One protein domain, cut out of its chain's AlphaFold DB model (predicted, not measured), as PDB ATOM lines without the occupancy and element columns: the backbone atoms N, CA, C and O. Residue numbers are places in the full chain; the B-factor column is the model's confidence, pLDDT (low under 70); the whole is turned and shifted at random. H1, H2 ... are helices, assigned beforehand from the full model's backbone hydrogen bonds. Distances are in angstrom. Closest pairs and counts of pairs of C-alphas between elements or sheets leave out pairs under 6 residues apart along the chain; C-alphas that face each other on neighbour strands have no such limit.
ATOM      1  N   ALA A 163      85.449  50.190 174.418       93.00
ATOM      2  CA  ALA A 163      84.694  49.779 173.231       93.00
ATOM      3  C   ALA A 163      85.418  48.672 172.454       93.00
ATOM      4  O   ALA A 163      84.811  47.666 172.099       93.00
ATOM      5  N   SER A 164      86.736  48.807 172.282       89.81
ATOM      6  CA  SER A 164      87.564  47.795 171.618       89.81
ATOM      7  C   SER A 164      87.544  46.448 172.356       89.81
ATOM      8  O   SER A 164      87.317  45.411 171.737       89.81
ATOM      9  N   ALA A 165      87.691  46.454 173.687       95.19
ATOM     10  CA  ALA A 165      87.649  45.235 174.498       95.19
ATOM     11  C   ALA A 165      86.262  44.563 174.471       95.19
ATOM     12  O   ALA A 165      86.170  43.349 174.295       95.19
ATOM     13  N   LYS A 166      85.180  45.350 174.581       95.81
ATOM     14  CA  LYS A 166      83.795  44.856 174.486       95.81
ATOM     15  C   LYS A 166      83.520  44.216 173.127       95.81
ATOM     16  O   LYS A 166      82.931  43.143 173.070       95.81
ATOM     17  N   ASN A 167      83.973  44.850 172.046       95.81
ATOM     18  CA  ASN A 167      83.807  44.314 170.698       95.81
ATOM     19  C   ASN A 167      84.545  42.980 170.541       95.81
ATOM     20  O   ASN A 167      83.935  42.018 170.088       95.81
ATOM     21  N   THR A 168      85.802  42.881 170.991       95.94
ATOM     22  CA  THR A 168      86.563  41.618 170.962       95.94
ATOM     23  C   THR A 168      85.877  40.514 171.770       95.94
ATOM     24  O   THR A 168      85.754  39.394 171.284       95.94
ATOM     25  N   PHE A 169      85.369  40.823 172.966       97.94
ATOM     26  CA  PHE A 169      84.636  39.854 173.785       97.94
ATOM     27  C   PHE A 169      83.340  39.377 173.114       97.94
ATOM     28  O   PHE A 169      83.073  38.179 173.062       97.94
ATOM     29  N   ASN A 170      82.558  40.295 172.542       97.75
ATOM     30  CA  ASN A 170      81.335  39.943 171.823       97.75
ATOM     31  C   ASN A 170      81.627  39.113 170.565       97.75
ATOM     32  O   ASN A 170      80.886  38.182 170.262       97.75
ATOM     33  N   CYS A 171      82.720  39.408 169.854       96.38
ATOM     34  CA  CYS A 171      83.186  38.578 168.745       96.38
ATOM     35  C   CYS A 171      83.551  37.164 169.214       96.38
ATOM     36  O   CYS A 171      83.157  36.206 168.557       96.38
ATOM     37  N   LEU A 172      84.234  37.026 170.356       97.44
ATOM     38  CA  LEU A 172      84.573  35.724 170.934       97.44
ATOM     39  C   LEU A 172      83.317  34.920 171.303       97.44
ATOM     40  O   LEU A 172      83.223  33.747 170.957       97.44
ATOM     41  N   ILE A 173      82.323  35.555 171.936       97.88
ATOM     42  CA  ILE A 173      81.021  34.920 172.203       97.88
ATOM     43  C   ILE A 173      80.374  34.462 170.893       97.88
ATOM     44  O   ILE A 173      79.879  33.342 170.818       97.88
ATOM     45  N   GLY A 174      80.397  35.308 169.860       96.94
ATOM     46  CA  GLY A 174      79.855  34.975 168.545       96.94
ATOM     47  C   GLY A 174      80.537  33.761 167.912       96.94
ATOM     48  O   GLY A 174      79.847  32.908 167.369       96.94
ATOM     49  N   GLN A 175      81.863  33.651 168.030       96.19
ATOM     50  CA  GLN A 175      82.620  32.490 167.552       96.19
ATOM     51  C   GLN A 175      82.259  31.223 168.333       96.19
ATOM     52  O   GLN A 175      82.009  30.188 167.730       96.19
ATOM     53  N   LEU A 176      82.167  31.290 169.663       96.62
ATOM     54  CA  LEU A 176      81.802  30.126 170.479       96.62
ATOM     55  C   LEU A 176      80.353  29.670 170.265       96.62
ATOM     56  O   LEU A 176      80.052  28.492 170.427       96.62
ATOM     57  N   ALA A 177      79.459  30.594 169.912       96.88
ATOM     58  CA  ALA A 177      78.071  30.292 169.578       96.88
ATOM     59  C   ALA A 177      77.885  29.804 168.127       96.88
ATOM     60  O   ALA A 177      76.804  29.322 167.787       96.88
ATOM     61  N   ASP A 178      78.898  29.948 167.268       96.94
ATOM     62  CA  ASP A 178      78.833  29.525 165.871       96.94
ATOM     63  C   ASP A 178      78.869  27.987 165.785       96.94
ATOM     64  O   ASP A 178      79.807  27.366 166.299       96.94
ATOM     65  N   PRO A 179      77.897  27.334 165.118       95.31
ATOM     66  CA  PRO A 179      77.935  25.891 164.891       95.31
ATOM     67  C   PRO A 179      79.192  25.414 164.150       95.31
ATOM     68  O   PRO A 179      79.549  24.245 164.282       95.31
ATOM     69  N   ALA A 180      79.891  26.275 163.402       91.69
ATOM     70  CA  ALA A 180      81.173  25.919 162.790       91.69
ATOM     71  C   ALA A 180      82.237  25.520 163.832       91.69
ATOM     72  O   ALA A 180      83.054  24.634 163.582       91.69
ATOM     73  N   THR A 181      82.180  26.117 165.023       92.19
ATOM     74  CA  THR A 181      83.102  25.850 166.137       92.19
ATOM     75  C   THR A 181      82.816  24.504 166.803       92.19
ATOM     76  O   THR A 181      83.700  23.929 167.429       92.19
ATOM     77  N   ALA A 182      81.626  23.924 166.597       93.19
ATOM     78  CA  ALA A 182      81.317  22.566 167.051       93.19
ATOM     79  C   ALA A 182      82.144  21.487 166.326       93.19
ATOM     80  O   ALA A 182      82.250  20.366 166.815       93.19
ATOM     81  N   ALA A 183      82.731  21.815 165.170       96.25
ATOM     82  CA  ALA A 183      83.640  20.927 164.452       96.25
ATOM     83  C   ALA A 183      85.091  21.001 164.964       96.25
ATOM     84  O   ALA A 183      85.934  20.232 164.499       96.25
ATOM     85  N   PHE A 184      85.412  21.926 165.876       97.38
ATOM     86  CA  PHE A 184      86.766  22.048 166.404       97.38
ATOM     87  C   PHE A 184      87.057  20.913 167.377       97.38
ATOM     88  O   PHE A 184      86.214  20.513 168.180       97.38
ATOM     89  N   THR A 185      88.286  20.406 167.316       97.94
ATOM     90  CA  THR A 185      88.790  19.535 168.372       97.94
ATOM     91  C   THR A 185      88.943  20.342 169.657       97.94
ATOM     92  O   THR A 185      89.090  21.567 169.632       97.94
ATOM     93  N   HIS A 186      88.906  19.650 170.791       97.69
ATOM     94  CA  HIS A 186      89.033  20.294 172.093       97.69
ATOM     95  C   HIS A 186      90.330  21.109 172.203       97.69
ATOM     96  O   HIS A 186      90.263  22.287 172.541       97.69
ATOM     97  N   ASP A 187      91.464  20.532 171.792       97.94
ATOM     98  CA  ASP A 187      92.773  21.197 171.815       97.94
ATOM     99  C   ASP A 187      92.777  22.507 171.006       97.94
ATOM    100  O   ASP A 187      93.292  23.527 171.460       97.94
ATOM    101  N   LEU A 188      92.137  22.513 169.829       97.62
ATOM    102  CA  LEU A 188      92.044  23.703 168.976       97.62
ATOM    103  C   LEU A 188      91.171  24.792 169.613       97.62
ATOM    104  O   LEU A 188      91.463  25.984 169.496       97.62
ATOM    105  N   LEU A 189      90.093  24.390 170.292       97.56
ATOM    106  CA  LEU A 189      89.215  25.311 171.005       97.56
ATOM    107  C   LEU A 189      89.927  25.931 172.213       97.56
ATOM    108  O   LEU A 189      89.805  27.138 172.434       97.56
ATOM    109  N   GLU A 190      90.697  25.137 172.960       98.06
ATOM    110  CA  GLU A 190      91.528  25.631 174.061       98.06
ATOM    111  C   GLU A 190      92.604  26.603 173.571       98.06
ATOM    112  O   GLU A 190      92.753  27.683 174.146       98.06
ATOM    113  N   GLU A 191      93.309  26.275 172.486       98.06
ATOM    114  CA  GLU A 191      94.349  27.133 171.914       98.06
ATOM    115  C   GLU A 191      93.773  28.476 171.435       98.06
ATOM    116  O   GLU A 191      94.273  29.545 171.812       98.06
ATOM    117  N   MET A 192      92.657  28.438 170.696       97.75
ATOM    118  CA  MET A 192      91.946  29.635 170.240       97.75
ATOM    119  C   MET A 192      91.473  30.495 171.423       97.75
ATOM    120  O   MET A 192      91.665  31.715 171.417       97.75
ATOM    121  N   LEU A 193      90.871  29.885 172.452       97.62
ATOM    122  CA  LEU A 193      90.421  30.597 173.652       97.62
ATOM    123  C   LEU A 193      91.586  31.206 174.428       97.62
ATOM    124  O   LEU A 193      91.487  32.348 174.883       97.62
ATOM    125  N   ALA A 194      92.688  30.475 174.578       97.62
ATOM    126  CA  ALA A 194      93.868  30.961 175.273       97.62
ATOM    127  C   ALA A 194      94.474  32.168 174.544       97.62
ATOM    128  O   ALA A 194      94.858  33.151 175.183       97.62
ATOM    129  N   GLU A 195      94.527  32.136 173.213       97.81
ATOM    130  CA  GLU A 195      95.036  33.245 172.410       97.81
ATOM    131  C   GLU A 195      94.120  34.474 172.448       97.81
ATOM    132  O   GLU A 195      94.561  35.561 172.841       97.81
ATOM    133  N   GLN A 196      92.834  34.306 172.130       97.31
ATOM    134  CA  GLN A 196      91.867  35.411 172.146       97.31
ATOM    135  C   GLN A 196      91.655  35.968 173.561       97.31
ATOM    136  O   GLN A 196      91.493  37.176 173.744       97.31
ATOM    137  N   GLY A 197      91.720  35.113 174.585       97.50
ATOM    138  CA  GLY A 197      91.644  35.504 175.990       97.50
ATOM    139  C   GLY A 197      92.825  36.374 176.428       97.50
ATOM    140  O   GLY A 197      92.619  37.413 177.061       97.50
ATOM    141  N   ARG A 198      94.062  36.020 176.043       98.06
ATOM    142  CA  ARG A 198      95.247  36.864 176.297       98.06
ATOM    143  C   ARG A 198      95.114  38.235 175.636       98.06
ATOM    144  O   ARG A 198      95.467  39.245 176.250       98.06
ATOM    145  N   GLU A 199      94.593  38.280 174.415       97.56
ATOM    146  CA  GLU A 199      94.382  39.535 173.691       97.56
ATOM    147  C   GLU A 199      93.282  40.397 174.331       97.56
ATOM    148  O   GLU A 199      93.458  41.605 174.511       97.56
ATOM    149  N   LEU A 200      92.178  39.787 174.773       98.00
ATOM    150  CA  LEU A 200      91.136  40.486 175.524       98.00
ATOM    151  C   LEU A 200      91.688  41.107 176.817       98.00
ATOM    152  O   LEU A 200      91.420  42.277 177.104       98.00
ATOM    153  N   LEU A 201      92.489  40.355 177.578       98.00
ATOM    154  CA  LEU A 201      93.119  40.849 178.806       98.00
ATOM    155  C   LEU A 201      94.073  42.018 178.532       98.00
ATOM    156  O   LEU A 201      94.032  43.016 179.256       98.00
ATOM    157  N   ARG A 202      94.878  41.946 177.460       97.94
ATOM    158  CA  ARG A 202      95.732  43.068 177.030       97.94
ATOM    159  C   ARG A 202      94.913  44.321 176.731       97.94
ATOM    160  O   ARG A 202      95.255  45.396 177.223       97.94
ATOM    161  N   ARG A 203      93.807  44.190 175.994       97.25
ATOM    162  CA  ARG A 203      92.915  45.316 175.661       97.25
ATOM    163  C   ARG A 203      92.257  45.929 176.890       97.25
ATOM    164  O   ARG A 203      92.155  47.149 176.972       97.25
ATOM    165  N   LEU A 204      91.819  45.106 177.842       97.81
ATOM    166  CA  LEU A 204      91.237  45.587 179.096       97.81
ATOM    167  C   LEU A 204      92.252  46.379 179.922       97.81
ATOM    168  O   LEU A 204      91.923  47.451 180.434       97.81
ATOM    169  N   LEU A 205      93.485  45.876 180.024       97.56
ATOM    170  CA  LEU A 205      94.552  46.583 180.723       97.56
ATOM    171  C   LEU A 205      94.892  47.903 180.022       97.56
ATOM    172  O   LEU A 205      94.988  48.930 180.691       97.56
ATOM    173  N   GLN A 206      95.003  47.896 178.692       96.88
ATOM    174  CA  GLN A 206      95.265  49.105 177.911       96.88
ATOM    175  C   GLN A 206      94.174  50.159 178.128       96.88
ATOM    176  O   GLN A 206      94.484  51.280 178.517       96.88
ATOM    177  N   ALA A 207      92.901  49.779 178.007       95.62
ATOM    178  CA  ALA A 207      91.775  50.679 178.248       95.62
ATOM    179  C   ALA A 207      91.798  51.285 179.664       95.62
ATOM    180  O   ALA A 207      91.453  52.453 179.861       95.62
ATOM    181  N   HIS A 208      92.226  50.513 180.669       95.62
ATOM    182  CA  HIS A 208      92.393  51.022 182.029       95.62
ATOM    183  C   HIS A 208      93.535  52.043 182.138       95.62
ATOM    184  O   HIS A 208      93.383  53.071 182.806       95.62
ATOM    185  N   LEU A 209      94.672  51.777 181.488       95.25
ATOM    186  CA  LEU A 209      95.791  52.717 181.427       95.25
ATOM    187  C   LEU A 209      95.402  54.002 180.685       95.25
ATOM    188  O   LEU A 209      95.729  55.084 181.168       95.25
ATOM    189  N   ASP A 210      94.626  53.901 179.606       91.69
ATOM    190  CA  ASP A 210      94.106  55.052 178.858       91.69
ATOM    191  C   ASP A 210      93.192  55.912 179.742       91.69
ATOM    192  O   ASP A 210      93.360  57.130 179.835       91.69
ATOM    193  N   LEU A 211      92.283  55.285 180.499       89.62
ATOM    194  CA  LEU A 211      91.455  55.995 181.478       89.62
ATOM    195  C   LEU A 211      92.286  56.681 182.561       89.62
ATOM    196  O   LEU A 211      91.957  57.790 182.994       89.62
ATOM    197  N   ARG A 212      93.358  56.032 183.024       91.69
ATOM    198  CA  ARG A 212      94.275  56.635 183.992       91.69
ATOM    199  C   ARG A 212      94.990  57.836 183.380       91.69
ATOM    200  O   ARG A 212      95.053  58.872 184.036       91.69
ATOM    201  N   ALA A 213      95.464  57.734 182.140       87.44
ATOM    202  CA  ALA A 213      96.095  58.837 181.425       87.44
ATOM    203  C   ALA A 213      95.141  60.032 181.285       87.44
ATOM    204  O   ALA A 213      95.528  61.150 181.610       87.44
ATOM    205  N   VAL A 214      93.872  59.800 180.930       85.44
ATOM    206  CA  VAL A 214      92.846  60.858 180.854       85.44
ATOM    207  C   VAL A 214      92.640  61.554 182.205       85.44
ATOM    208  O   VAL A 214      92.529  62.778 182.260       85.44
ATOM    209  N   ARG A 215      92.617  60.800 183.314       83.31
ATOM    210  CA  ARG A 215      92.473  61.378 184.664       83.31
ATOM    211  C   ARG A 215      93.681  62.213 185.079       83.31
ATOM    212  O   ARG A 215      93.508  63.228 185.743       83.31
ATOM    213  N   LEU A 216      94.884  61.783 184.704       84.56
ATOM    214  CA  LEU A 216      96.124  62.488 185.028       84.56
ATOM    215  C   LEU A 216      96.351  63.709 184.128       84.56
ATOM    216  O   LEU A 216      96.885  64.708 184.597       84.56
ATOM    217  N   ALA A 217      95.917  63.649 182.867       80.75
ATOM    218  CA  ALA A 217      95.982  64.762 181.921       80.75
ATOM    219  C   ALA A 217      94.982  65.884 182.252       80.75
ATOM    220  O   ALA A 217      95.214  67.036 181.897       80.75
ATOM    221  N   CYS A 218      93.901  65.569 182.975       63.94
ATOM    222  CA  CYS A 218      92.883  66.528 183.407       63.94
ATOM    223  C   CYS A 218      92.774  66.612 184.947       63.94
ATOM    224  O   CYS A 218      91.717  66.283 185.498       63.94
TER     225      CYS A 218
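This is residues 163 to 218 of the 262 residues of an uncharacterized protein of Streptosporangium album (UniProt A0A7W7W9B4). Two helices lie side by side and run opposite ways, the shorter H1 along part of the much longer H3, with the short helix H2 at the turn between them. H3 runs on past the beginning of H1, and residues 208 to 218 stick out as a free arm that adds to the length. The printed part has 56 residues with three named helices, in the order H1, H2, H3, and no named strand; the class is all helix. It is only just loose, close to extended, with a radius of gyration of the C-alphas of 14.9 A, and the C-alphas span 50 by 17 by 7 A.

H1, residues 163 to 177, and H3, residues 186 to 217, touch at a shallow tilt of 15 degrees, opposite ways. Their closest C-alphas are those of Ala 165 and Arg 203, 5.4 A apart, and H3 touches H1 with residues 196 to 207 alone. H2, residues 179 to 183, is close to H1 but not clearly touching; the closest C-alphas, of Gln 175 and Thr 181, are 6.8 A apart. H2 is also close to H3 but not clearly touching, the closest C-alphas being those of Thr 181 and Leu 189, 7.8 A apart. In H1 and H3 every O i to N i+4 pair is within hydrogen-bond range; in H2 it is 0 of 1, with 2 of 2 O i to N i+3 pairs within range.

H1 begins at C-alpha 163 (84.694, 49.779, 173.231) and measures 20.9 A. H2 measures 7.6 A. H3 measures 46.1 A, from C-alpha 186 (89.033, 20.294, 172.093) to C-alpha 217 (95.982, 64.762, 181.921).

The C-alphas farthest apart, of Ala 183 and Cys 218, are 50.2 A apart. Without residues 208 to 218 the body spans 34 by 17 by 6 A. The printed part has no cut, and both links are tight. The mean pLDDT of the printed part is 94.6, and residue 218 is under 70.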